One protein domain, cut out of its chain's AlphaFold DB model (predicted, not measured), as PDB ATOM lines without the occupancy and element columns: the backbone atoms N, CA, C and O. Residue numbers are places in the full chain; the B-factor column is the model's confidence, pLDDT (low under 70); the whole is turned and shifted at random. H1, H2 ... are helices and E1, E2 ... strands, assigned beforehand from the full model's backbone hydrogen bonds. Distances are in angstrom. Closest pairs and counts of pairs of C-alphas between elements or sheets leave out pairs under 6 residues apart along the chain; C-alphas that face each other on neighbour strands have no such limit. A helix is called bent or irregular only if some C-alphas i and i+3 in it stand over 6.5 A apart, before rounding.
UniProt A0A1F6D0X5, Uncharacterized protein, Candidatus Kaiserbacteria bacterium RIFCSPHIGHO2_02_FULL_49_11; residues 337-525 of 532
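This is residues 337 to 525 of the 532 residues of an uncharacterized protein of Candidatus Kaiserbacteria bacterium RIFCSPHIGHO2_02_FULL_49_11 (UniProt A0A1F6D0X5). A long rod of helices: H1 runs nearly its whole length, the bent helix H2 folds back beside it, and H4 and then H5, one after the other, return along another side of H1. H3 folds back beside H2b at one end, and the small hairpin of strands E1 and E2 caps the other end. The printed part has 189 residues, with five named helices and two named strands in the order H1, E1, E2, H2, H3, H4, H5; the class is mostly helix, and E1 and E2 make an antiparallel sheet. H1, H2b, H3, H4 and H5 form a bundle, helices packed together with mostly aligned directions. The whole is extended, with a radius of gyration of the C-alphas of 24.8 A and spans of 80 by 35 by 22 A.

H1, residues 337 to 388, begins at C-alpha 337 (140.570, 135.367, 75.982) and is 74.8 A long. E1 is residues 393 to 396 and E2 residues 401 to 404. H2, residues 406 to 454, was assigned as one helix by its hydrogen bonds but is bent, with C-alphas 422 and 425 6.8 A apart; its arms, H2a, residues 406 to 422, 24.1 A long, and H2b, residues 425 to 454, 43.5 A long, stand at a shallow tilt of 30 degrees. H3 is residues 458 to 473, 22.1 A, and H4 residues 480 to 491, 16.2 A. H5, residues 504 to 523, 27.6 A, ends at C-alpha 523 (101.126, 153.679, 129.707).

H1 is the hub, touching four other helices. With residues 373 to 388 alone it touches H2a, opposite ways at a shallow tilt of 13 degrees; the closest C-alphas, of Ala 387 and Pro 406, are 4.6 A apart. H2b touches H1 opposite ways at 23 degrees, a shallow tilt, closest at the C-alphas of Lys 362 and Val 431, 5.9 A. H4 touches H1 the same way at a shallow tilt of 21 degrees, closest at the C-alphas of Tyr 358 and Val 483, 4.8 A. H5 touches H1 the same way at a shallow tilt of 22 degrees, closest at the C-alphas of Leu 379 and Ala 519, 5.2 A. H2b and H3 are a helical hairpin, closest at the C-alphas of Val 452 and Leu 461, 5.6 A. H1 and H3 only just touch, with 3 pairs of C-alphas within 8 A, the closest being Phe 337 and Val 458, 7.4 A. In the hairpin of E1 and E2, N 395 and O 402 are 2.8 A apart, within hydrogen-bond range. In H1, H2a, H2b, H3, H4 and H5 every O i to N i+4 pair is within hydrogen-bond range.

The two C-alphas farthest apart, of Thr 399 and Thr 457, are 81.8 A apart. The printed part has no cut. The link from H4 to H5, residues 492 to 503, is long. Mean pLDDT of the printed part is 82.5; 45 residues are under 70, among them 337 to 344, 455 to 475 and 493 to 502.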
ATOM      1  N   PHE A 337     141.655 134.371  75.954       47.25
ATOM      2  CA  PHE A 337     140.570 135.367  75.982       47.25
ATOM      3  C   PHE A 337     139.495 135.016  77.022       47.25
ATOM      4  O   PHE A 337     138.899 135.906  77.630       47.25
ATOM      5  N   SER A 338     139.244 133.720  77.248       52.41
ATOM      6  CA  SER A 338     138.364 133.265  78.328       52.41
ATOM      7  C   SER A 338     139.000 133.491  79.696       52.41
ATOM      8  O   SER A 338     138.329 134.018  80.571       52.41
ATOM      9  N   SER A 339     140.297 133.208  79.865       52.97
ATOM     10  CA  SER A 339     140.990 133.408  81.148       52.97
ATOM     11  C   SER A 339     141.077 134.894  81.537       52.97
ATOM     12  O   SER A 339     140.879 135.242  82.700       52.97
ATOM     13  N   LEU A 340     141.308 135.790  80.568       52.53
ATOM     14  CA  LEU A 340     141.299 137.237  80.774       52.53
ATOM     15  C   LEU A 340     139.908 137.736  81.183       52.53
ATOM     16  O   LEU A 340     139.769 138.507  82.133       52.53
ATOM     17  N   ARG A 341     138.872 137.268  80.480       58.34
ATOM     18  CA  ARG A 341     137.477 137.554  80.821       58.34
ATOM     19  C   ARG A 341     137.152 137.065  82.230       58.34
ATOM     20  O   ARG A 341     136.559 137.812  82.996       58.34
ATOM     21  N   ASP A 342     137.584 135.861  82.590       63.06
ATOM     22  CA  ASP A 342     137.343 135.273  83.908       63.06
ATOM     23  C   ASP A 342     138.021 136.074  85.028       63.06
ATOM     24  O   ASP A 342     137.361 136.384  86.019       63.06
ATOM     25  N   LYS A 343     139.278 136.505  84.845       58.84
ATOM     26  CA  LYS A 343     139.991 137.386  85.794       58.84
ATOM     27  C   LYS A 343     139.309 138.749  85.959       58.84
ATOM     28  O   LYS A 343     139.195 139.267  87.071       58.84
ATOM     29  N   MET A 344     138.824 139.334  84.864       61.94
ATOM     30  CA  MET A 344     138.073 140.592  84.913       61.94
ATOM     31  C   MET A 344     136.756 140.415  85.674       61.94
ATOM     32  O   MET A 344     136.403 141.227  86.527       61.94
ATOM     33  N   LEU A 345     136.041 139.322  85.405       71.00
ATOM     34  CA  LEU A 345     134.813 138.994  86.120       71.00
ATOM     35  C   LEU A 345     135.068 138.730  87.601       71.00
ATOM     36  O   LEU A 345     134.253 139.138  88.422       71.00
ATOM     37  N   GLU A 346     136.172 138.079  87.959       70.12
ATOM     38  CA  GLU A 346     136.590 137.889  89.348       70.12
ATOM     39  C   GLU A 346     136.837 139.232  90.049       70.12
ATOM     40  O   GLU A 346     136.275 139.471  91.116       70.12
ATOM     41  N   THR A 347     137.557 140.149  89.400       67.56
ATOM     42  CA  THR A 347     137.834 141.493  89.937       67.56
ATOM     43  C   THR A 347     136.544 142.302  90.128       67.56
ATOM     44  O   THR A 347     136.296 142.851  91.204       67.56
ATOM     45  N   ILE A 348     135.660 142.326  89.122       75.00
ATOM     46  CA  ILE A 348     134.366 143.019  89.224       75.00
ATOM     47  C   ILE A 348     133.504 142.394  90.328       75.00
ATOM     48  O   ILE A 348     132.878 143.123  91.094       75.00
ATOM     49  N   ARG A 349     133.468 141.058  90.438       78.88
ATOM     50  CA  ARG A 349     132.723 140.360  91.498       78.88
ATOM     51  C   ARG A 349     133.258 140.705  92.887       78.88
ATOM     52  O   ARG A 349     132.440 140.897  93.781       78.88
ATOM     53  N   GLY A 350     134.577 140.824  93.050       72.06
ATOM     54  CA  GLY A 350     135.207 141.281  94.291       72.06
ATOM     55  C   GLY A 350     134.720 142.672  94.697       72.06
ATOM     56  O   GLY A 350     134.149 142.835  95.772       72.06
ATOM     57  N   ASN A 351     134.804 143.648  93.787       76.56
ATOM     58  CA  ASN A 351     134.313 145.001  94.066       76.56
ATOM     59  C   ASN A 351     132.803 145.026  94.329       76.56
ATOM     60  O   ASN A 351     132.347 145.706  95.238       76.56
ATOM     61  N   MET A 352     132.008 144.256  93.580       82.56
ATOM     62  CA  MET A 352     130.570 144.131  93.843       82.56
ATOM     63  C   MET A 352     130.280 143.556  95.237       82.56
ATOM     64  O   MET A 352     129.300 143.948  95.867       82.56
ATOM     65  N   GLN A 353     131.100 142.619  95.716       79.75
ATOM     66  CA  GLN A 353     130.969 142.061  97.058       79.75
ATOM     67  C   GLN A 353     131.271 143.119  98.126       79.75
ATOM     68  O   GLN A 353     130.528 143.206  99.105       79.75
ATOM     69  N   ASP A 354     132.297 143.943  97.922       76.88
ATOM     70  CA  ASP A 354     132.637 145.047  98.822       76.88
ATOM     71  C   ASP A 354     131.548 146.131  98.845       76.88
ATOM     72  O   ASP A 354     131.082 146.502  99.924       76.88
ATOM     73  N   GLU A 355     131.036 146.549  97.682       86.25
ATOM     74  CA  GLU A 355     129.893 147.474  97.593       86.25
ATOM     75  C   GLU A 355     128.656 146.906  98.306       86.25
ATOM     76  O   GLU A 355     127.973 147.605  99.056       86.25
ATOM     77  N   ASN A 356     128.380 145.607  98.150       88.00
ATOM     78  CA  ASN A 356     127.264 144.968  98.837       88.00
ATOM     79  C   ASN A 356     127.464 144.920 100.362       88.00
ATOM     80  O   ASN A 356     126.506 145.126 101.107       88.00
ATOM     81  N   ARG A 357     128.687 144.686 100.853       83.94
ATOM     82  CA  ARG A 357     128.992 144.742 102.294       83.94
ATOM     83  C   ARG A 357     128.802 146.147 102.854       83.94
ATOM     84  O   ARG A 357     128.130 146.300 103.874       83.94
ATOM     85  N   TYR A 358     129.317 147.163 102.161       88.94
ATOM     86  CA  TYR A 358     129.097 148.565 102.510       88.94
ATOM     87  C   TYR A 358     127.596 148.886 102.578       88.94
ATOM     88  O   TYR A 358     127.103 149.411 103.578       88.94
ATOM     89  N   ARG A 359     126.842 148.485 101.546       94.12
ATOM     90  CA  ARG A 359     125.387 148.656 101.472       94.12
ATOM     91  C   ARG A 359     124.665 148.005 102.647       94.12
ATOM     92  O   ARG A 359     123.797 148.641 103.240       94.12
ATOM     93  N   ILE A 360     125.002 146.759 102.983       90.12
ATOM     94  CA  ILE A 360     124.405 146.037 104.117       90.12
ATOM     95  C   ILE A 360     124.674 146.792 105.420       90.12
ATOM     96  O   ILE A 360     123.734 147.053 106.168       90.12
ATOM     97  N   ALA A 361     125.916 147.224 105.658       87.25
ATOM     98  CA  ALA A 361     126.267 147.937 106.884       87.25
ATOM     99  C   ALA A 361     125.455 149.236 107.066       87.25
ATOM    100  O   ALA A 361     124.952 149.541 108.156       87.25
ATOM    101  N   LYS A 362     125.260 149.981 105.972       94.50
ATOM    102  CA  LYS A 362     124.419 151.183 105.947       94.50
ATOM    103  C   LYS A 362     122.936 150.845 106.109       94.50
ATOM    104  O   LYS A 362     122.251 151.487 106.901       94.50
ATOM    105  N   GLN A 363     122.435 149.811 105.437       95.38
ATOM    106  CA  GLN A 363     121.039 149.383 105.554       95.38
ATOM    107  C   GLN A 363     120.680 148.963 106.986       95.38
ATOM    108  O   GLN A 363     119.621 149.343 107.486       95.38
ATOM    109  N   ASP A 364     121.562 148.235 107.667       93.25
ATOM    110  CA  ASP A 364     121.373 147.839 109.064       93.25
ATOM    111  C   ASP A 364     121.311 149.063 109.990       93.25
ATOM    112  O   ASP A 364     120.425 149.168 110.843       93.25
ATOM    113  N   SER A 365     122.203 150.035 109.770       94.06
ATOM    114  CA  SER A 365     122.223 151.309 110.503       94.06
ATOM    115  C   SER A 365     120.928 152.105 110.300       94.06
ATOM    116  O   SER A 365     120.362 152.647 111.258       94.06
ATOM    117  N   LEU A 366     120.414 152.145 109.066       96.38
ATOM    118  CA  LEU A 366     119.139 152.786 108.746       96.38
ATOM    119  C   LEU A 366     117.974 152.080 109.445       96.38
ATOM    120  O   LEU A 366     117.160 152.745 110.086       96.38
ATOM    121  N   ASN A 367     117.917 150.748 109.374       95.69
ATOM    122  CA  ASN A 367     116.865 149.948 110.000       95.69
ATOM    123  C   ASN A 367     116.811 150.185 111.515       95.69
ATOM    124  O   ASN A 367     115.742 150.480 112.050       95.69
ATOM    125  N   ALA A 368     117.963 150.151 112.195       95.62
ATOM    126  CA  ALA A 368     118.052 150.428 113.628       95.62
ATOM    127  C   ALA A 368     117.532 151.834 113.978       95.62
ATOM    128  O   ALA A 368     116.768 152.008 114.932       95.62
ATOM    129  N   THR A 369     117.891 152.834 113.168       96.50
ATOM    130  CA  THR A 369     117.475 154.229 113.372       96.50
ATOM    131  C   THR A 369     115.979 154.432 113.095       96.50
ATOM    132  O   THR A 369     115.317 155.212 113.784       96.50
ATOM    133  N   LEU A 370     115.410 153.724 112.114       96.94
ATOM    134  CA  LEU A 370     113.972 153.739 111.823       96.94
ATOM    135  C   LEU A 370     113.163 153.097 112.952       96.94
ATOM    136  O   LEU A 370     112.149 153.661 113.368       96.94
ATOM    137  N   THR A 371     113.627 151.964 113.491       97.38
ATOM    138  CA  THR A 371     113.015 151.331 114.668       97.38
ATOM    139  C   THR A 371     113.016 152.279 115.864       97.38
ATOM    140  O   THR A 371     111.975 152.457 116.499       97.38
ATOM    141  N   ALA A 372     114.148 152.936 116.139       97.62
ATOM    142  CA  ALA A 372     114.241 153.897 117.232       97.62
ATOM    143  C   ALA A 372     113.305 155.092 117.048       97.62
ATOM    144  O   ALA A 372     112.598 155.469 117.984       97.62
ATOM    145  N   ARG A 373     113.212 155.639 115.830       97.75
ATOM    146  CA  ARG A 373     112.275 156.729 115.533       97.75
ATOM    147  C   ARG A 373     110.833 156.318 115.812       97.75
ATOM    148  O   ARG A 373     110.131 157.057 116.491       97.75
ATOM    149  N   GLY A 374     110.415 155.138 115.350       97.38
ATOM    150  CA  GLY A 374     109.058 154.639 115.588       97.38
ATOM    151  C   GLY A 374     108.717 154.535 117.078       97.38
ATOM    152  O   GLY A 374     107.647 154.972 117.498       97.38
ATOM    153  N   LYS A 375     109.650 154.033 117.900       97.94
ATOM    154  CA  LYS A 375     109.467 153.946 119.357       97.94
ATOM    155  C   LYS A 375     109.383 155.319 120.022       97.94
ATOM    156  O   LYS A 375     108.486 155.549 120.831       97.94
ATOM    157  N   VAL A 376     110.282 156.240 119.673       98.31
ATOM    158  CA  VAL A 376     110.298 157.597 120.244       98.31
ATOM    159  C   VAL A 376     109.040 158.374 119.846       98.31
ATOM    160  O   VAL A 376     108.464 159.084 120.671       98.31
ATOM    161  N   GLU A 377     108.562 158.218 118.611       97.38
ATOM    162  CA  GLU A 377     107.308 158.826 118.163       97.38
ATOM    163  C   GLU A 377     106.090 158.247 118.894       97.38
ATOM    164  O   GLU A 377     105.221 159.016 119.303       97.38
ATOM    165  N   ALA A 378     106.043 156.932 119.129       97.69
ATOM    166  CA  ALA A 378     104.985 156.308 119.924       97.69
ATOM    167  C   ALA A 378     104.989 156.805 121.382       97.69
ATOM    168  O   ALA A 378     103.941 157.173 121.915       97.69
ATOM    169  N   LEU A 379     106.169 156.903 122.005       98.25
ATOM    170  CA  LEU A 379     106.331 157.479 123.342       98.25
ATOM    171  C   LEU A 379     105.833 158.929 123.394       98.25
ATOM    172  O   LEU A 379     105.084 159.309 124.295       98.25
ATOM    173  N   ARG A 380     106.214 159.737 122.399       98.12
ATOM    174  CA  ARG A 380     105.761 161.126 122.274       98.12
ATOM    175  C   ARG A 380     104.237 161.212 122.242       98.12
ATOM    176  O   ARG A 380     103.676 162.069 122.921       98.12
ATOM    177  N   GLN A 381     103.580 160.346 121.470       97.81
ATOM    178  CA  GLN A 381     102.118 160.324 121.394       97.81
ATOM    179  C   GLN A 381     101.483 159.939 122.729       97.81
ATOM    180  O   GLN A 381     100.568 160.631 123.166       97.81
ATOM    181  N   CYS A 382     102.031 158.941 123.432       98.06
ATOM    182  CA  CYS A 382     101.555 158.589 124.770       98.06
ATOM    183  C   CYS A 382     101.569 159.803 125.716       98.06
ATOM    184  O   CYS A 382     100.578 160.081 126.390       98.06
ATOM    185  N   TYR A 383     102.658 160.581 125.733       98.31
ATOM    186  CA  TYR A 383     102.728 161.778 126.576       98.31
ATOM    187  C   TYR A 383     101.717 162.857 126.186       98.31
ATOM    188  O   TYR A 383     101.137 163.481 127.075       98.31
ATOM    189  N   LEU A 384     101.477 163.072 124.890       97.88
ATOM    190  CA  LEU A 384     100.472 164.033 124.433       97.88
ATOM    191  C   LEU A 384      99.054 163.618 124.826       97.88
ATOM    192  O   LEU A 384      98.294 164.449 125.322       97.88
ATOM    193  N   GLU A 385      98.710 162.343 124.659       97.25
ATOM    194  CA  GLU A 385      97.407 161.800 125.049       97.25
ATOM    195  C   GLU A 385      97.181 161.917 126.560       97.25
ATOM    196  O   GLU A 385      96.120 162.354 127.005       97.25
ATOM    197  N   LYS A 386      98.199 161.597 127.367       96.62
ATOM    198  CA  LYS A 386      98.139 161.733 128.828       96.62
ATOM    199  C   LYS A 386      98.057 163.197 129.269       96.62
ATOM    200  O   LYS A 386      97.288 163.507 130.176       96.62
ATOM    201  N   ALA A 387      98.784 164.106 128.617       96.75
ATOM    202  CA  ALA A 387      98.706 165.541 128.897       96.75
ATOM    203  C   ALA A 387      97.325 166.129 128.562       96.75
ATOM    204  O   ALA A 387      96.844 167.010 129.278       96.75
ATOM    205  N   ALA A 388      96.664 165.621 127.516       96.44
ATOM    206  CA  ALA A 388      95.340 166.072 127.087       96.44
ATOM    207  C   ALA A 388      94.233 165.813 128.126       96.44
ATOM    208  O   ALA A 388      93.193 166.467 128.081       96.44
ATOM    209  N   LEU A 389      94.465 164.924 129.101       95.12
ATOM    210  CA  LEU A 389      93.562 164.725 130.239       95.12
ATOM    211  C   LEU A 389      93.489 165.952 131.164       95.12
ATOM    212  O   LEU A 389      92.557 166.054 131.958       95.12
ATOM    213  N   ASN A 390      94.454 166.878 131.069       94.31
ATOM    214  CA  ASN A 390      94.531 168.117 131.849       94.31
ATOM    215  C   ASN A 390      94.440 167.899 133.375       94.31
ATOM    216  O   ASN A 390      93.844 168.688 134.108       94.31
ATOM    217  N   GLN A 391      95.025 166.799 133.853       94.56
ATOM    218  CA  GLN A 391      95.080 166.407 135.261       94.56
ATOM    219  C   GLN A 391      96.499 165.961 135.626       94.56
ATOM    220  O   GLN A 391      97.254 165.508 134.764       94.56
ATOM    221  N   THR A 392      96.864 166.077 136.905       94.62
ATOM    222  CA  THR A 392      98.106 165.484 137.421       94.62
ATOM    223  C   THR A 392      97.959 163.969 137.465       94.62
ATOM    224  O   THR A 392      96.997 163.462 138.042       94.62
ATOM    225  N   LEU A 393      98.914 163.257 136.869       95.62
ATOM    226  CA  LEU A 393      98.931 161.799 136.825       95.62
ATOM    227  C   LEU A 393     100.024 161.231 137.725       95.62
ATOM    228  O   LEU A 393     101.034 161.882 137.970       95.62
ATOM    229  N   TYR A 394      99.842 160.001 138.182       94.12
ATOM    230  CA  TYR A 394     100.724 159.335 139.128       94.12
ATOM    231  C   TYR A 394     101.229 158.014 138.552       94.12
ATOM    232  O   TYR A 394     100.464 157.221 137.994       94.12
ATOM    233  N   TYR A 395     102.532 157.798 138.700       93.31
ATOM    234  CA  TYR A 395     103.208 156.531 138.471       93.31
ATOM    235  C   TYR A 395     103.495 155.873 139.814       93.31
ATOM    236  O   TYR A 395     104.127 156.483 140.682       93.31
ATOM    237  N   HIS A 396     103.046 154.631 139.963       90.00
ATOM    238  CA  HIS A 396     103.194 153.853 141.186       90.00
ATOM    239  C   HIS A 396     104.233 152.757 140.975       90.00
ATOM    240  O   HIS A 396     104.183 152.015 139.996       90.00
ATOM    241  N   THR A 397     105.158 152.653 141.917       86.62
ATOM    242  CA  THR A 397     106.063 151.512 142.079       86.62
ATOM    243  C   THR A 397     105.819 150.903 143.456       86.62
ATOM    244  O   THR A 397     105.164 151.521 144.291       86.62
ATOM    245  N   GLU A 398     106.390 149.731 143.733       84.38
ATOM    246  CA  GLU A 398     106.264 149.088 145.052       84.38
ATOM    247  C   GLU A 398     106.737 149.978 146.216       84.38
ATOM    248  O   GLU A 398     106.290 149.810 147.347       84.38
ATOM    249  N   THR A 399     107.644 150.927 145.955       87.50
ATOM    250  CA  THR A 399     108.334 151.711 146.992       87.50
ATOM    251  C   THR A 399     108.169 153.224 146.860       87.50
ATOM    252  O   THR A 399     108.574 153.958 147.761       87.50
ATOM    253  N   SER A 400     107.593 153.725 145.764       87.56
ATOM    254  CA  SER A 400     107.494 155.166 145.510       87.56
ATOM    255  C   SER A 400     106.335 155.542 144.588       87.56
ATOM    256  O   SER A 400     105.941 154.770 143.709       87.56
ATOM    257  N   VAL A 401     105.830 156.766 144.767       91.62
ATOM    258  CA  VAL A 401     104.834 157.396 143.892       91.62
ATOM    259  C   VAL A 401     105.449 158.656 143.294       91.62
ATOM    260  O   VAL A 401     105.932 159.518 144.024       91.62
ATOM    261  N   THR A 402     105.432 158.768 141.967       93.00
ATOM    262  CA  THR A 402     105.917 159.952 141.237       93.00
ATOM    263  C   THR A 402     104.755 160.619 140.512       93.00
ATOM    264  O   THR A 402     103.994 159.938 139.829       93.00
ATOM    265  N   SER A 403     104.605 161.938 140.644       93.75
ATOM    266  CA  SER A 403     103.550 162.708 139.972       93.75
ATOM    267  C   SER A 403     104.060 163.417 138.719       93.75
ATOM    268  O   SER A 403     105.172 163.934 138.725       93.75
ATOM    269  N   PHE A 404     103.208 163.542 137.706       96.56
ATOM    270  CA  PHE A 404     103.471 164.231 136.447       96.56
ATOM    271  C   PHE A 404     102.365 165.243 136.171       96.56
ATOM    272  O   PHE A 404     101.190 164.883 136.074       96.56
ATOM    273  N   THR A 405     102.732 166.515 136.036       97.25
ATOM    274  CA  THR A 405     101.788 167.570 135.647       97.25
ATOM    275  C   THR A 405     101.573 167.574 134.127       97.25
ATOM    276  O   THR A 405     102.442 167.105 133.383       97.25
ATOM    277  N   PRO A 406     100.466 168.150 133.618       97.12
ATOM    278  CA  PRO A 406     100.272 168.307 132.176       97.12
ATOM    279  C   PRO A 406     101.429 169.042 131.481       97.12
ATOM    280  O   PRO A 406     101.846 168.650 130.395       97.12
ATOM    281  N   THR A 407     102.002 170.071 132.114       97.44
ATOM    282  CA  THR A 407     103.145 170.819 131.563       97.44
ATOM    283  C   THR A 407     104.421 169.980 131.513       97.44
ATOM    284  O   THR A 407     105.178 170.083 130.547       97.44
ATOM    285  N   GLU A 408     104.650 169.110 132.497       97.19
ATOM    286  CA  GLU A 408     105.790 168.192 132.490       97.19
ATOM    287  C   GLU A 408     105.648 167.108 131.413       97.19
ATOM    288  O   GLU A 408     106.607 166.823 130.695       97.19
ATOM    289  N   LEU A 409     104.443 166.562 131.219       97.56
ATOM    290  CA  LEU A 409     104.163 165.616 130.133       97.56
ATOM    291  C   LEU A 409     104.375 166.258 128.753       97.56
ATOM    292  O   LEU A 409     105.003 165.654 127.883       97.56
ATOM    293  N   LEU A 410     103.944 167.511 128.565       97.94
ATOM    294  CA  LEU A 410     104.223 168.271 127.342       97.94
ATOM    295  C   LEU A 410     105.728 168.510 127.137       97.94
ATOM    296  O   LEU A 410     106.218 168.393 126.014       97.94
ATOM    297  N   SER A 411     106.483 168.791 128.201       98.06
ATOM    298  CA  SER A 411     107.945 168.934 128.136       98.06
ATOM    299  C   SER A 411     108.642 167.623 127.745       98.06
ATOM    300  O   SER A 411     109.557 167.621 126.913       98.06
ATOM    301  N   ARG A 412     108.172 166.482 128.263       97.62
ATOM    302  CA  ARG A 412     108.662 165.151 127.870       97.62
ATOM    303  C   ARG A 412     108.325 164.824 126.416       97.62
ATOM    304  O   ARG A 412     109.195 164.355 125.685       97.62
ATOM    305  N   ALA A 413     107.117 165.155 125.954       97.75
ATOM    306  CA  ALA A 413     106.753 165.041 124.541       97.75
ATOM    307  C   ALA A 413     107.653 165.917 123.644       97.75
ATOM    308  O   ALA A 413     108.119 165.465 122.596       97.75
ATOM    309  N   ALA A 414     107.960 167.148 124.064       97.38
ATOM    310  CA  ALA A 414     108.888 168.022 123.348       97.38
ATOM    311  C   ALA A 414     110.316 167.443 123.309       97.38
ATOM    312  O   ALA A 414     110.971 167.512 122.271       97.38
ATOM    313  N   SER A 415     110.770 166.808 124.392       96.75
ATOM    314  CA  SER A 415     112.080 166.139 124.468       96.75
ATOM    315  C   SER A 415     112.167 164.904 123.557       96.75
ATOM    316  O   SER A 415     113.181 164.670 122.898       96.75
ATOM    317  N   ALA A 416     111.084 164.131 123.444       96.62
ATOM    318  CA  ALA A 416     110.996 163.049 122.464       96.62
ATOM    319  C   ALA A 416     111.058 163.602 121.026       96.62
ATOM    320  O   ALA A 416     111.796 163.091 120.186       96.62
ATOM    321  N   SER A 417     110.352 164.707 120.753       96.81
ATOM    322  CA  SER A 417     110.404 165.386 119.451       96.81
ATOM    323  C   SER A 417     111.801 165.914 119.112       96.81
ATOM    324  O   SER A 417     112.242 165.786 117.968       96.81
ATOM    325  N   SER A 418     112.514 166.497 120.081       96.31
ATOM    326  CA  SER A 418     113.874 166.995 119.865       96.31
ATOM    327  C   SER A 418     114.860 165.854 119.623       96.31
ATOM    328  O   SER A 418     115.729 165.992 118.770       96.31
ATOM    329  N   THR A 419     114.682 164.702 120.277       95.75
ATOM    330  CA  THR A 419     115.480 163.492 120.015       95.75
ATOM    331  C   THR A 419     115.335 163.037 118.560       95.75
ATOM    332  O   THR A 419     116.332 162.760 117.893       95.75
ATOM    333  N   VAL A 420     114.112 163.030 118.016       95.81
ATOM    334  CA  VAL A 420     113.890 162.707 116.595       95.81
ATOM    335  C   VAL A 420     114.618 163.698 115.683       95.81
ATOM    336  O   VAL A 420     115.344 163.279 114.781       95.81
ATOM    337  N   GLN A 421     114.458 165.002 115.922       95.06
ATOM    338  CA  GLN A 421     114.994 166.041 115.036       95.06
ATOM    339  C   GLN A 421     116.516 166.202 115.120       95.06
ATOM    340  O   GLN A 421     117.161 166.391 114.093       95.06
ATOM    341  N   ALA A 422     117.088 166.135 116.321       93.25
ATOM    342  CA  ALA A 422     118.500 166.421 116.553       93.25
ATOM    343  C   ALA A 422     119.403 165.193 116.382       93.25
ATOM    344  O   ALA A 422     120.570 165.353 116.032       93.25
ATOM    345  N   LEU A 423     118.884 163.983 116.624       93.50
ATOM    346  CA  LEU A 423     119.682 162.754 116.592       93.50
ATOM    347  C   LEU A 423     119.298 161.839 115.426       93.50
ATOM    348  O   LEU A 423     120.159 161.458 114.637       93.50
ATOM    349  N   LEU A 424     118.017 161.480 115.300       94.50
ATOM    350  CA  LEU A 424     117.605 160.397 114.399       94.50
ATOM    351  C   LEU A 424     117.532 160.829 112.930       94.50
ATOM    352  O   LEU A 424     118.032 160.116 112.060       94.50
ATOM    353  N   LEU A 425     116.936 161.988 112.632       93.19
ATOM    354  CA  LEU A 425     116.792 162.463 111.249       93.19
ATOM    355  C   LEU A 425     118.135 162.708 110.537       93.19
ATOM    356  O   LEU A 425     118.270 162.247 109.402       93.19
ATOM    357  N   PRO A 426     119.150 163.349 111.155       95.25
ATOM    358  CA  PRO A 426     120.449 163.533 110.507       95.25
ATOM    359  C   PRO A 426     121.121 162.210 110.117       95.25
ATOM    360  O   PRO A 426     121.676 162.103 109.023       95.25
ATOM    361  N   ILE A 427     121.027 161.187 110.977       93.69
ATOM    362  CA  ILE A 427     121.563 159.847 110.690       93.69
ATOM    363  C   ILE A 427     120.807 159.219 109.514       93.69
ATOM    364  O   ILE A 427     121.436 158.740 108.575       93.69
ATOM    365  N   GLN A 428     119.469 159.264 109.519       93.50
ATOM    366  CA  GLN A 428     118.654 158.700 108.435       93.50
ATOM    367  C   GLN A 428     118.966 159.339 107.080       93.50
ATOM    368  O   GLN A 428     119.111 158.620 106.094       93.50
ATOM    369  N   ILE A 429     119.101 160.668 107.027       92.06
ATOM    370  CA  ILE A 429     119.420 161.395 105.792       92.06
ATOM    371  C   ILE A 429     120.797 160.981 105.267       92.06
ATOM    372  O   ILE A 429     120.907 160.609 104.100       92.06
ATOM    373  N   ARG A 430     121.827 160.990 106.128       94.31
ATOM    374  CA  ARG A 430     123.192 160.593 105.749       94.31
ATOM    375  C   ARG A 430     123.220 159.166 105.204       94.31
ATOM    376  O   ARG A 430     123.645 158.945 104.077       94.31
ATOM    377  N   VAL A 431     122.701 158.214 105.976       93.19
ATOM    378  CA  VAL A 431     122.754 156.787 105.633       93.19
ATOM    379  C   VAL A 431     121.916 156.471 104.386       93.19
ATOM    380  O   VAL A 431     122.332 155.664 103.561       93.19
ATOM    381  N   THR A 432     120.772 157.135 104.182       92.81
ATOM    382  CA  THR A 432     119.970 156.969 102.951       92.81
ATOM    383  C   THR A 432     120.702 157.507 101.715       92.81
ATOM    384  O   THR A 432     120.636 156.900 100.643       92.81
ATOM    385  N   GLY A 433     121.427 158.622 101.855       91.81
ATOM    386  CA  GLY A 433     122.286 159.158 100.795       91.81
ATOM    387  C   GLY A 433     123.418 158.197 100.423       91.81
ATOM    388  O   GLY A 433     123.643 157.936  99.238       91.81
ATOM    389  N   ASP A 434     124.062 157.598 101.427       91.19
ATOM    390  CA  ASP A 434     125.105 156.585 101.228       91.19
ATOM    391  C   ASP A 434     124.556 155.348 100.493       91.19
ATOM    392  O   ASP A 434     125.168 154.878  99.533       91.19
ATOM    393  N   ILE A 435     123.368 154.859 100.881       91.75
ATOM    394  CA  ILE A 435     122.694 153.727 100.216       91.75
ATOM    395  C   ILE A 435     122.343 154.070  98.760       91.75
ATOM    396  O   ILE A 435     122.562 153.276  97.852       91.75
ATOM    397  N   THR A 436     121.846 155.277  98.497       92.31
ATOM    398  CA  THR A 436     121.520 155.687  97.120       92.31
ATOM    399  C   THR A 436     122.776 155.727  96.241       92.31
ATOM    400  O   THR A 436     122.748 155.333  95.072       92.31
ATOM    401  N   THR A 437     123.897 156.178  96.810       90.19
ATOM    402  CA  THR A 437     125.188 156.235  96.116       90.19
ATOM    403  C   THR A 437     125.699 154.834  95.786       90.19
ATOM    404  O   THR A 437     126.066 154.579  94.637       90.19
ATOM    405  N   VAL A 438     125.671 153.914  96.756       91.25
ATOM    406  CA  VAL A 438     126.146 152.533  96.571       91.25
ATOM    407  C   VAL A 438     125.254 151.737  95.610       91.25
ATOM    408  O   VAL A 438     125.762 150.968  94.793       91.25
ATOM    409  N   ASP A 439     123.934 151.964  95.621       86.56
ATOM    410  CA  ASP A 439     122.995 151.327  94.688       86.56
ATOM    411  C   ASP A 439     123.269 151.756  93.236       86.56
ATOM    412  O   ASP A 439     123.264 150.925  92.323       86.56
ATOM    413  N   ASN A 440     123.581 153.039  93.014       87.44
ATOM    414  CA  ASN A 440     123.961 153.546  91.696       87.44
ATOM    415  C   ASN A 440     125.266 152.900  91.199       87.44
ATOM    416  O   ASN A 440     125.310 152.387  90.079       87.44
ATOM    417  N   LEU A 441     126.299 152.864  92.048       87.88
ATOM    418  CA  LEU A 441     127.592 152.247  91.730       87.88
ATOM    419  C   LEU A 441     127.452 150.750  91.434       87.88
ATOM    420  O   LEU A 441     127.989 150.253  90.443       87.88
ATOM    421  N   THR A 442     126.661 150.040  92.237       85.94
ATOM    422  CA  THR A 442     126.364 148.621  92.020       85.94
ATOM    423  C   THR A 442     125.656 148.409  90.682       85.94
ATOM    424  O   THR A 442     126.013 147.498  89.936       85.94
ATOM    425  N   GLY A 443     124.704 149.278  90.320       81.75
ATOM    426  CA  GLY A 443     124.054 149.251  89.008       81.75
ATOM    427  C   GLY A 443     125.042 149.420  87.844       81.75
ATOM    428  O   GLY A 443     124.955 148.693  86.851       81.75
ATOM    429  N   GLN A 444     126.022 150.318  87.983       87.06
ATOM    430  CA  GLN A 444     127.091 150.503  86.995       87.06
ATOM    431  C   GLN A 444     127.985 149.258  86.881       87.06
ATOM    432  O   GLN A 444     128.220 148.782  85.769       87.06
ATOM    433  N   LEU A 445     128.411 148.679  88.010       83.75
ATOM    434  CA  LEU A 445     129.210 147.447  88.041       83.75
ATOM    435  C   LEU A 445     128.475 146.253  87.417       83.75
ATOM    436  O   LEU A 445     129.075 145.503  86.651       83.75
ATOM    437  N   VAL A 446     127.175 146.091  87.685       83.94
ATOM    438  CA  VAL A 446     126.346 145.036  87.074       83.94
ATOM    439  C   VAL A 446     126.287 145.201  85.556       83.94
ATOM    440  O   VAL A 446     126.434 144.220  84.822       83.94
ATOM    441  N   ALA A 447     126.109 146.431  85.070       82.25
ATOM    442  CA  ALA A 447     126.076 146.708  83.639       82.25
ATOM    443  C   ALA A 447     127.426 146.396  82.968       82.25
ATOM    444  O   ALA A 447     127.453 145.772  81.907       82.25
ATOM    445  N   ILE A 448     128.538 146.786  83.600       79.69
ATOM    446  CA  ILE A 448     129.903 146.487  83.142       79.69
ATOM    447  C   ILE A 448     130.137 144.974  83.114       79.69
ATOM    448  O   ILE A 448     130.543 144.436  82.086       79.69
ATOM    449  N   ARG A 449     129.820 144.269  84.207       85.00
ATOM    450  CA  ARG A 449     129.943 142.810  84.304       85.00
ATOM    451  C   ARG A 449     129.200 142.110  83.170       85.00
ATOM    452  O   ARG A 449     129.771 141.244  82.520       85.00
ATOM    453  N   SER A 450     127.956 142.508  82.905       79.62
ATOM    454  CA  SER A 450     127.142 141.939  81.825       79.62
ATOM    455  C   SER A 450     127.795 142.125  80.446       79.62
ATOM    456  O   SER A 450     127.836 141.189  79.643       79.62
ATOM    457  N   ARG A 451     128.394 143.297  80.184       77.19
ATOM    458  CA  ARG A 451     129.161 143.542  78.950       77.19
ATOM    459  C   ARG A 451     130.405 142.655  78.857       77.19
ATOM    460  O   ARG A 451     130.672 142.117  77.789       77.19
ATOM    461  N   VAL A 452     131.123 142.443  79.964       72.12
ATOM    462  CA  VAL A 452     132.274 141.520  80.015       72.12
ATOM    463  C   VAL A 452     131.840 140.071  79.752       72.12
ATOM    464  O   VAL A 452     132.481 139.376  78.968       72.12
ATOM    465  N   GLU A 453     130.745 139.607  80.365       78.25
ATOM    466  CA  GLU A 453     130.239 138.233  80.198       78.25
ATOM    467  C   GLU A 453     129.836 137.947  78.744       78.25
ATOM    468  O   GLU A 453     130.140 136.876  78.208       78.25
ATOM    469  N   THR A 454     129.190 138.918  78.097       77.31
ATOM    470  CA  THR A 454     128.596 138.766  76.761       77.31
ATOM    471  C   THR A 454     129.515 139.159  75.607       77.31
ATOM    472  O   THR A 454     129.140 138.935  74.457       77.31
ATOM    473  N   ALA A 455     130.712 139.694  75.871       61.72
ATOM    474  CA  ALA A 455     131.637 140.148  74.834       61.72
ATOM    475  C   ALA A 455     132.085 138.994  73.902       61.72
ATOM    476  O   ALA A 455     132.808 138.089  74.340       61.72
ATOM    477  N   PRO A 456     131.720 139.017  72.602       52.44
ATOM    478  CA  PRO A 456     132.129 137.996  71.638       52.44
ATOM    479  C   PRO A 456     133.541 138.234  71.079       52.44
ATOM    480  O   PRO A 456     134.117 137.327  70.482       52.44
ATOM    481  N   THR A 457     134.103 139.438  71.250       48.56
ATOM    482  CA  THR A 457     135.402 139.850  70.693       48.56
ATOM    483  C   THR A 457     136.239 140.627  71.710       48.56
ATOM    484  O   THR A 457     135.711 141.210  72.657       48.56
ATOM    485  N   VAL A 458     137.557 140.680  71.480       47.16
ATOM    486  CA  VAL A 458     138.511 141.463  72.293       47.16
ATOM    487  C   VAL A 458     138.178 142.958  72.289       47.16
ATOM    488  O   VAL A 458     138.265 143.596  73.330       47.16
ATOM    489  N   GLY A 459     137.721 143.510  71.161       45.31
ATOM    490  CA  GLY A 459     137.332 144.924  71.077       45.31
ATOM    491  C   GLY A 459     136.170 145.283  72.010       45.31
ATOM    492  O   GLY A 459     136.241 146.278  72.724       45.31
ATOM    493  N   LEU A 460     135.139 144.434  72.080       48.97
ATOM    494  CA  LEU A 460     133.994 144.657  72.972       48.97
ATOM    495  C   LEU A 460     134.344 144.426  74.448       48.97
ATOM    496  O   LEU A 460     133.811 145.112  75.321       48.97
ATOM    497  N   LEU A 461     135.272 143.503  74.734       52.66
ATOM    498  CA  LEU A 461     135.827 143.338  76.077       52.66
ATOM    499  C   LEU A 461     136.588 144.600  76.513       52.66
ATOM    500  O   LEU A 461     136.386 145.068  77.630       52.66
ATOM    501  N   ASN A 462     137.394 145.190  75.625       49.66
ATOM    502  CA  ASN A 462     138.147 146.414  75.911       49.66
ATOM    503  C   ASN A 462     137.230 147.598  76.238       49.66
ATOM    504  O   ASN A 462     137.505 148.332  77.181       49.66
ATOM    505  N   THR A 463     136.101 147.753  75.540       55.12
ATOM    506  CA  THR A 463     135.110 148.786  75.884       55.12
ATOM    507  C   THR A 463     134.582 148.612  77.311       55.12
ATOM    508  O   THR A 463     134.527 149.573  78.073       55.12
ATOM    509  N   ALA A 464     134.245 147.381  77.709       57.31
ATOM    510  CA  ALA A 464     133.768 147.102  79.062       57.31
ATOM    511  C   ALA A 464     134.860 147.315  80.129       57.31
ATOM    512  O   ALA A 464     134.569 147.786  81.229       57.31
ATOM    513  N   VAL A 465     136.119 147.007  79.802       57.19
ATOM    514  CA  VAL A 465     137.277 147.295  80.662       57.19
ATOM    515  C   VAL A 465     137.476 148.805  80.822       57.19
ATOM    516  O   VAL A 465     137.681 149.261  81.943       57.19
ATOM    517  N   ASN A 466     137.338 149.593  79.754       55.31
ATOM    518  CA  ASN A 466     137.443 151.052  79.818       55.31
ATOM    519  C   ASN A 466     136.368 151.664  80.730       55.31
ATOM    520  O   ASN A 466     136.683 152.497  81.578       55.31
ATOM    521  N   ASP A 467     135.120 151.201  80.626       63.09
ATOM    522  CA  ASP A 467     134.037 151.650  81.513       63.09
ATOM    523  C   ASP A 467     134.347 151.366  82.993       63.09
ATOM    524  O   ASP A 467     134.065 152.183  83.872       63.09
ATOM    525  N   TYR A 468     134.951 150.208  83.273       66.12
ATOM    526  CA  TYR A 468     135.387 149.834  84.616       66.12
ATOM    527  C   TYR A 468     136.546 150.698  85.124       66.12
ATOM    528  O   TYR A 468     136.537 151.114  86.281       66.12
ATOM    529  N   GLN A 469     137.512 151.023  84.264       55.84
ATOM    530  CA  GLN A 469     138.624 151.909  84.614       55.84
ATOM    531  C   GLN A 469     138.147 153.326  84.933       55.84
ATOM    532  O   GLN A 469     138.572 153.895  85.935       55.84
ATOM    533  N   ILE A 470     137.211 153.874  84.154       63.81
ATOM    534  CA  ILE A 470     136.601 155.181  84.443       63.81
ATOM    535  C   ILE A 470     135.944 155.168  85.829       63.81
ATOM    536  O   ILE A 470     136.067 156.122  86.601       63.81
ATOM    537  N   LEU A 471     135.272 154.067  86.175       65.94
ATOM    538  CA  LEU A 471     134.649 153.910  87.483       65.94
ATOM    539  C   LEU A 471     135.687 153.863  88.617       65.94
ATOM    540  O   LEU A 471     135.488 154.519  89.639       65.94
ATOM    541  N   LEU A 472     136.811 153.168  88.431       59.75
ATOM    542  CA  LEU A 472     137.922 153.147  89.392       59.75
ATOM    543  C   LEU A 472     138.573 154.527  89.555       59.75
ATOM    544  O   LEU A 472     138.743 154.998  90.677       59.75
ATOM    545  N   GLN A 473     138.876 155.202  88.445       53.53
ATOM    546  CA  GLN A 473     139.507 156.527  88.427       53.53
ATOM    547  C   GLN A 473     138.636 157.608  89.059       53.53
ATOM    548  O   GLN A 473     139.151 158.571  89.620       53.53
ATOM    549  N   SER A 474     137.313 157.439  89.022       66.31
ATOM    550  CA  SER A 474     136.409 158.345  89.725       66.31
ATOM    551  C   SER A 474     136.631 158.353  91.246       66.31
ATOM    552  O   SER A 474     136.144 159.259  91.921       66.31
ATOM    553  N   GLY A 475     137.327 157.349  91.798       63.66
ATOM    554  CA  GLY A 475     137.559 157.199  93.235       63.66
ATOM    555  C   GLY A 475     136.281 156.912  94.026       63.66
ATOM    556  O   GLY A 475     136.273 157.037  95.247       63.66
ATOM    557  N   ARG A 476     135.183 156.572  93.335       71.25
ATOM    558  CA  ARG A 476     133.859 156.390  93.939       71.25
ATOM    559  C   ARG A 476     133.622 154.983  94.474       71.25
ATOM    560  O   ARG A 476     132.731 154.823  95.298       71.25
ATOM    561  N   LEU A 477     134.371 153.990  93.992       70.31
ATOM    562  CA  LEU A 477     134.273 152.620  94.493       70.31
ATOM    563  C   LEU A 477     134.811 152.545  95.922       70.31
ATOM    564  O   LEU A 477     135.919 153.009  96.210       70.31
ATOM    565  N   HIS A 478     134.023 151.953  96.811       76.56
ATOM    566  CA  HIS A 478     134.396 151.770  98.199       76.56
ATOM    567  C   HIS A 478     135.497 150.718  98.285       76.56
ATOM    568  O   HIS A 478     135.332 149.561  97.909       76.56
ATOM    569  N   THR A 479     136.642 151.132  98.818       64.81
ATOM    570  CA  THR A 479     137.723 150.206  99.152       64.81
ATOM    571  C   THR A 479     137.349 149.378 100.378       64.81
ATOM    572  O   THR A 479     136.445 149.736 101.138       64.81
ATOM    573  N   ILE A 480     138.121 148.328 100.662       56.97
ATOM    574  CA  ILE A 480     137.974 147.547 101.897       56.97
ATOM    575  C   ILE A 480     138.023 148.417 103.166       56.97
ATOM    576  O   ILE A 480     137.367 148.105 104.159       56.97
ATOM    577  N   LYS A 481     138.740 149.550 103.119       60.38
ATOM    578  CA  LYS A 481     138.728 150.552 104.189       60.38
ATOM    579  C   LYS A 481     137.352 151.201 104.326       60.38
ATOM    580  O   LYS A 481     136.857 151.306 105.438       60.38
ATOM    581  N   GLY A 482     136.729 151.609 103.219       67.00
ATOM    582  CA  GLY A 482     135.375 152.167 103.233       67.00
ATOM    583  C   GLY A 482     134.344 151.178 103.782       67.00
ATOM    584  O   GLY A 482     133.475 151.566 104.559       67.00
ATOM    585  N   VAL A 483     134.485 149.890 103.450       70.38
ATOM    586  CA  VAL A 483     133.658 148.815 104.020       70.38
ATOM    587  C   VAL A 483     133.874 148.698 105.530       70.38
ATOM    588  O   VAL A 483     132.905 148.691 106.284       70.38
ATOM    589  N   PHE A 484     135.130 148.660 105.979       66.94
ATOM    590  CA  PHE A 484     135.461 148.583 107.400       66.94
ATOM    591  C   PHE A 484     134.970 149.809 108.178       66.94
ATOM    592  O   PHE A 484     134.410 149.659 109.258       66.94
ATOM    593  N   ASP A 485     135.118 151.013 107.624       73.56
ATOM    594  CA  ASP A 485     134.626 152.250 108.234       73.56
ATOM    595  C   ASP A 485     133.092 152.227 108.377       73.56
ATOM    596  O   ASP A 485     132.562 152.663 109.398       73.56
ATOM    597  N   ALA A 486     132.370 151.676 107.393       77.19
ATOM    598  CA  ALA A 486     130.916 151.515 107.454       77.19
ATOM    599  C   ALA A 486     130.474 150.455 108.477       77.19
ATOM    600  O   ALA A 486     129.514 150.676 109.214       77.19
ATOM    601  N   GLU A 487     131.173 149.320 108.552       79.62
ATOM    602  CA  GLU A 487     130.944 148.290 109.576       79.62
ATOM    603  C   GLU A 487     131.252 148.839 110.982       79.62
ATOM    604  O   GLU A 487     130.491 148.611 111.922       79.62
ATOM    605  N   LEU A 488     132.306 149.647 111.117       77.69
ATOM    606  CA  LEU A 488     132.677 150.310 112.365       77.69
ATOM    607  C   LEU A 488     131.659 151.380 112.780       77.69
ATOM    608  O   LEU A 488     131.335 151.490 113.958       77.69
ATOM    609  N   GLU A 489     131.130 152.161 111.840       85.75
ATOM    610  CA  GLU A 489     130.040 153.104 112.107       85.75
ATOM    611  C   GLU A 489     128.768 152.369 112.564       85.75
ATOM    612  O   GLU A 489     128.082 152.828 113.483       85.75
ATOM    613  N   ARG A 490     128.468 151.209 111.961       89.06
ATOM    614  CA  ARG A 490     127.325 150.365 112.327       89.06
ATOM    615  C   ARG A 490     127.470 149.788 113.739       89.06
ATOM    616  O   ARG A 490     126.579 149.983 114.572       89.06
ATOM    617  N   ASP A 491     128.575 149.091 114.002       81.94
ATOM    618  CA  ASP A 491     128.749 148.231 115.183       81.94
ATOM    619  C   ASP A 491     129.493 148.926 116.334       81.94
ATOM    620  O   ASP A 491     129.227 148.676 117.513       81.94
ATOM    621  N   GLY A 492     130.378 149.869 116.007       73.81
ATOM    622  CA  GLY A 492     131.330 150.471 116.935       73.81
ATOM    623  C   GLY A 492     132.567 149.598 117.136       73.81
ATOM    624  O   GLY A 492     132.665 148.484 116.622       73.81
ATOM    625  N   TYR A 493     133.542 150.103 117.895       64.12
ATOM    626  CA  TYR A 493     134.754 149.331 118.179       64.12
ATOM    627  C   TYR A 493     134.434 148.060 118.988       64.12
ATOM    628  O   TYR A 493     133.687 148.136 119.971       64.12
ATOM    629  N   PRO A 494     135.024 146.902 118.634       50.28
ATOM    630  CA  PRO A 494     134.882 145.685 119.420       50.28
ATOM    631  C   PRO A 494     135.541 145.849 120.800       50.28
ATOM    632  O   PRO A 494     136.724 146.174 120.907       50.28
ATOM    633  N   GLY A 495     134.766 145.607 121.863       53.22
ATOM    634  CA  GLY A 495     135.197 145.684 123.263       53.22
ATOM    635  C   GLY A 495     134.420 146.714 124.095       53.22
ATOM    636  O   GLY A 495     133.950 147.733 123.596       53.22
ATOM    637  N   GLU A 496     134.282 146.460 125.398       50.22
ATOM    638  CA  GLU A 496     133.524 147.321 126.327       50.22
ATOM    639  C   GLU A 496     134.245 148.625 126.707       50.22
ATOM    640  O   GLU A 496     133.729 149.402 127.509       50.22
ATOM    641  N   ASN A 497     135.413 148.917 126.123       51.28
ATOM    642  CA  ASN A 497     136.162 150.130 126.440       51.28
ATOM    643  C   ASN A 497     135.346 151.386 126.090       51.28
ATOM    644  O   ASN A 497     135.195 151.771 124.930       51.28
ATOM    645  N   HIS A 498     134.832 152.039 127.134       53.62
ATOM    646  CA  HIS A 498     133.923 153.186 127.085       53.62
ATOM    647  C   HIS A 498     134.513 154.460 126.449       53.62
ATOM    648  O   HIS A 498     133.805 155.457 126.329       53.62
ATOM    649  N   SER A 499     135.788 154.433 126.054       52.12
ATOM    650  CA  SER A 499     136.528 155.529 125.424       52.12
ATOM    651  C   SER A 499     136.434 155.563 123.894       52.12
ATOM    652  O   SER A 499     136.822 156.567 123.300       52.12
ATOM    653  N   PHE A 500     135.915 154.516 123.246       50.53
ATOM    654  CA  PHE A 500     135.749 154.483 121.789       50.53
ATOM    655  C   PHE A 500     134.332 154.867 121.351       50.53
ATOM    656  O   PHE A 500     133.360 154.680 122.089       50.53
ATOM    657  N   ALA A 501     134.218 155.403 120.130       55.66
ATOM    658  CA  ALA A 501     132.936 155.752 119.527       55.66
ATOM    659  C   ALA A 501     132.008 154.523 119.491       55.66
ATOM    660  O   ALA A 501     132.405 153.439 119.051       55.66
ATOM    661  N   ARG A 502     130.782 154.692 119.997       68.44
ATOM    662  CA  ARG A 502     129.736 153.664 119.957       68.44
ATOM    663  C   ARG A 502     129.155 153.616 118.544       68.44
ATOM    664  O   ARG A 502     129.006 154.658 117.914       68.44
ATOM    665  N   GLY A 503     128.859 152.416 118.048       85.62
ATOM    666  CA  GLY A 503     128.203 152.251 116.753       85.62
ATOM    667  C   GLY A 503     126.732 152.640 116.803       85.62
ATOM    668  O   GLY A 503     126.101 152.582 117.866       85.62
ATOM    669  N   ILE A 504     126.170 152.970 115.641       91.62
ATOM    670  CA  ILE A 504     124.764 153.362 115.487       91.62
ATOM    671  C   ILE A 504     123.838 152.310 116.098       91.62
ATOM    672  O   ILE A 504     122.936 152.667 116.853       91.62
ATOM    673  N   ILE A 505     124.060 151.016 115.837       91.69
ATOM    674  CA  ILE A 505     123.190 149.953 116.364       91.69
ATOM    675  C   ILE A 505     123.178 149.971 117.892       91.69
ATOM    676  O   ILE A 505     122.115 149.920 118.510       91.69
ATOM    677  N   ARG A 506     124.348 150.086 118.520       89.62
ATOM    678  CA  ARG A 506     124.479 150.095 119.981       89.62
ATOM    679  C   ARG A 506     123.820 151.325 120.610       89.62
ATOM    680  O   ARG A 506     123.165 151.206 121.652       89.62
ATOM    681  N   ASP A 507     123.965 152.486 119.983       91.44
ATOM    682  CA  ASP A 507     123.311 153.713 120.437       91.44
ATOM    683  C   ASP A 507     121.792 153.623 120.291       91.44
ATOM    684  O   ASP A 507     121.068 153.939 121.239       91.44
ATOM    685  N   MET A 508     121.298 153.090 119.171       94.88
ATOM    686  CA  MET A 508     119.869 152.858 118.966       94.88
ATOM    687  C   MET A 508     119.314 151.821 119.946       94.88
ATOM    688  O   MET A 508     118.226 152.018 120.476       94.88
ATOM    689  N   THR A 509     120.052 150.757 120.272       93.38
ATOM    690  CA  THR A 509     119.643 149.788 121.305       93.38
ATOM    691  C   THR A 509     119.543 150.440 122.682       93.38
ATOM    692  O   THR A 509     118.577 150.196 123.408       93.38
ATOM    693  N   THR A 510     120.492 151.309 123.037       93.31
ATOM    694  CA  THR A 510     120.464 152.042 124.312       93.31
ATOM    695  C   THR A 510     119.264 152.991 124.375       93.31
ATOM    696  O   THR A 510     118.525 152.993 125.362       93.31
ATOM    697  N   LEU A 511     119.036 153.756 123.303       95.38
ATOM    698  CA  LEU A 511     117.889 154.650 123.167       95.38
ATOM    699  C   LEU A 511     116.564 153.883 123.231       95.38
ATOM    700  O   LEU A 511     115.653 154.293 123.947       95.38
ATOM    701  N   ASN A 512     116.467 152.750 122.535       96.56
ATOM    702  CA  ASN A 512     115.291 151.884 122.543       96.56
ATOM    703  C   ASN A 512     114.987 151.362 123.945       96.56
ATOM    704  O   ASN A 512     113.849 151.464 124.383       96.56
ATOM    705  N   ALA A 513     115.992 150.870 124.676       96.94
ATOM    706  CA  ALA A 513     115.793 150.372 126.034       96.94
ATOM    707  C   ALA A 513     115.302 151.469 126.993       96.94
ATOM    708  O   ALA A 513     114.481 151.199 127.867       96.94
ATOM    709  N   GLN A 514     115.789 152.705 126.837       96.19
ATOM    710  CA  GLN A 514     115.289 153.841 127.611       96.19
ATOM    711  C   GLN A 514     113.857 154.207 127.206       96.19
ATOM    712  O   GLN A 514     112.993 154.343 128.067       96.19
ATOM    713  N   THR A 515     113.594 154.281 125.902       97.50
ATOM    714  CA  THR A 515     112.279 154.624 125.345       97.50
ATOM    715  C   THR A 515     111.216 153.605 125.749       97.50
ATOM    716  O   THR A 515     110.110 153.997 126.097       97.50
ATOM    717  N   ASP A 516     111.545 152.310 125.767       97.12
ATOM    718  CA  ASP A 516     110.628 151.247 126.191       97.12
ATOM    719  C   ASP A 516     110.263 151.377 127.679       97.12
ATOM    720  O   ASP A 516     109.095 151.236 128.041       97.12
ATOM    721  N   ARG A 517     111.238 151.701 128.545       96.06
ATOM    722  CA  ARG A 517     110.976 151.967 129.972       96.06
ATOM    723  C   ARG A 517     110.064 153.176 130.160       96.06
ATOM    724  O   ARG A 517     109.092 153.102 130.908       96.06
ATOM    725  N   ASP A 518     110.358 154.265 129.457       96.25
ATOM    726  CA  ASP A 518     109.584 155.505 129.528       96.25
ATOM    727  C   ASP A 518     108.168 155.333 128.951       96.25
ATOM    728  O   ASP A 518     107.208 155.922 129.456       96.25
ATOM    729  N   ALA A 519     108.017 154.488 127.926       96.50
ATOM    730  CA  ALA A 519     106.734 154.143 127.324       96.50
ATOM    731  C   ALA A 519     105.871 153.313 128.270       96.50
ATOM    732  O   ALA A 519     104.688 153.619 128.432       96.50
ATOM    733  N   GLU A 520     106.452 152.322 128.946       95.25
ATOM    734  CA  GLU A 520     105.717 151.546 129.943       95.25
ATOM    735  C   GLU A 520     105.302 152.420 131.129       95.25
ATOM    736  O   GLU A 520     104.143 152.375 131.547       95.25
ATOM    737  N   GLN A 521     106.198 153.296 131.603       95.31
ATOM    738  CA  GLN A 521     105.861 154.287 132.623       95.31
ATOM    739  C   GLN A 521     104.677 155.155 132.182       95.31
ATOM    740  O   GLN A 521     103.722 155.318 132.939       95.31
ATOM    741  N   CYS A 522     104.720 155.688 130.958       96.62
ATOM    742  CA  CYS A 522     103.651 156.518 130.412       96.62
ATOM    743  C   CYS A 522     102.312 155.765 130.344       96.62
ATOM    744  O   CYS A 522     101.273 156.305 130.738       96.62
ATOM    745  N   ARG A 523     102.327 154.504 129.895       95.00
ATOM    746  CA  ARG A 523     101.126 153.679 129.707       95.00
ATOM    747  C   ARG A 523     100.337 153.513 131.004       95.00
ATOM    748  O   ARG A 523      99.114 153.679 130.999       95.00
ATOM    749  N   VAL A 524     101.036 153.260 132.110       94.50
ATOM    750  CA  VAL A 524     100.429 152.951 133.416       94.50
ATOM    751  C   VAL A 524     100.151 154.180 134.291       94.50
ATOM    752  O   VAL A 524      99.723 154.027 135.431       94.50
ATOM    753  N   LEU A 525     100.346 155.403 133.781       94.38
ATOM    754  CA  LEU A 525      99.971 156.630 134.495       94.38
ATOM    755  C   LEU A 525      98.464 156.680 134.789       94.38
ATOM    756  O   LEU A 525      97.651 156.548 133.863       94.38
TER     757      LEU A 525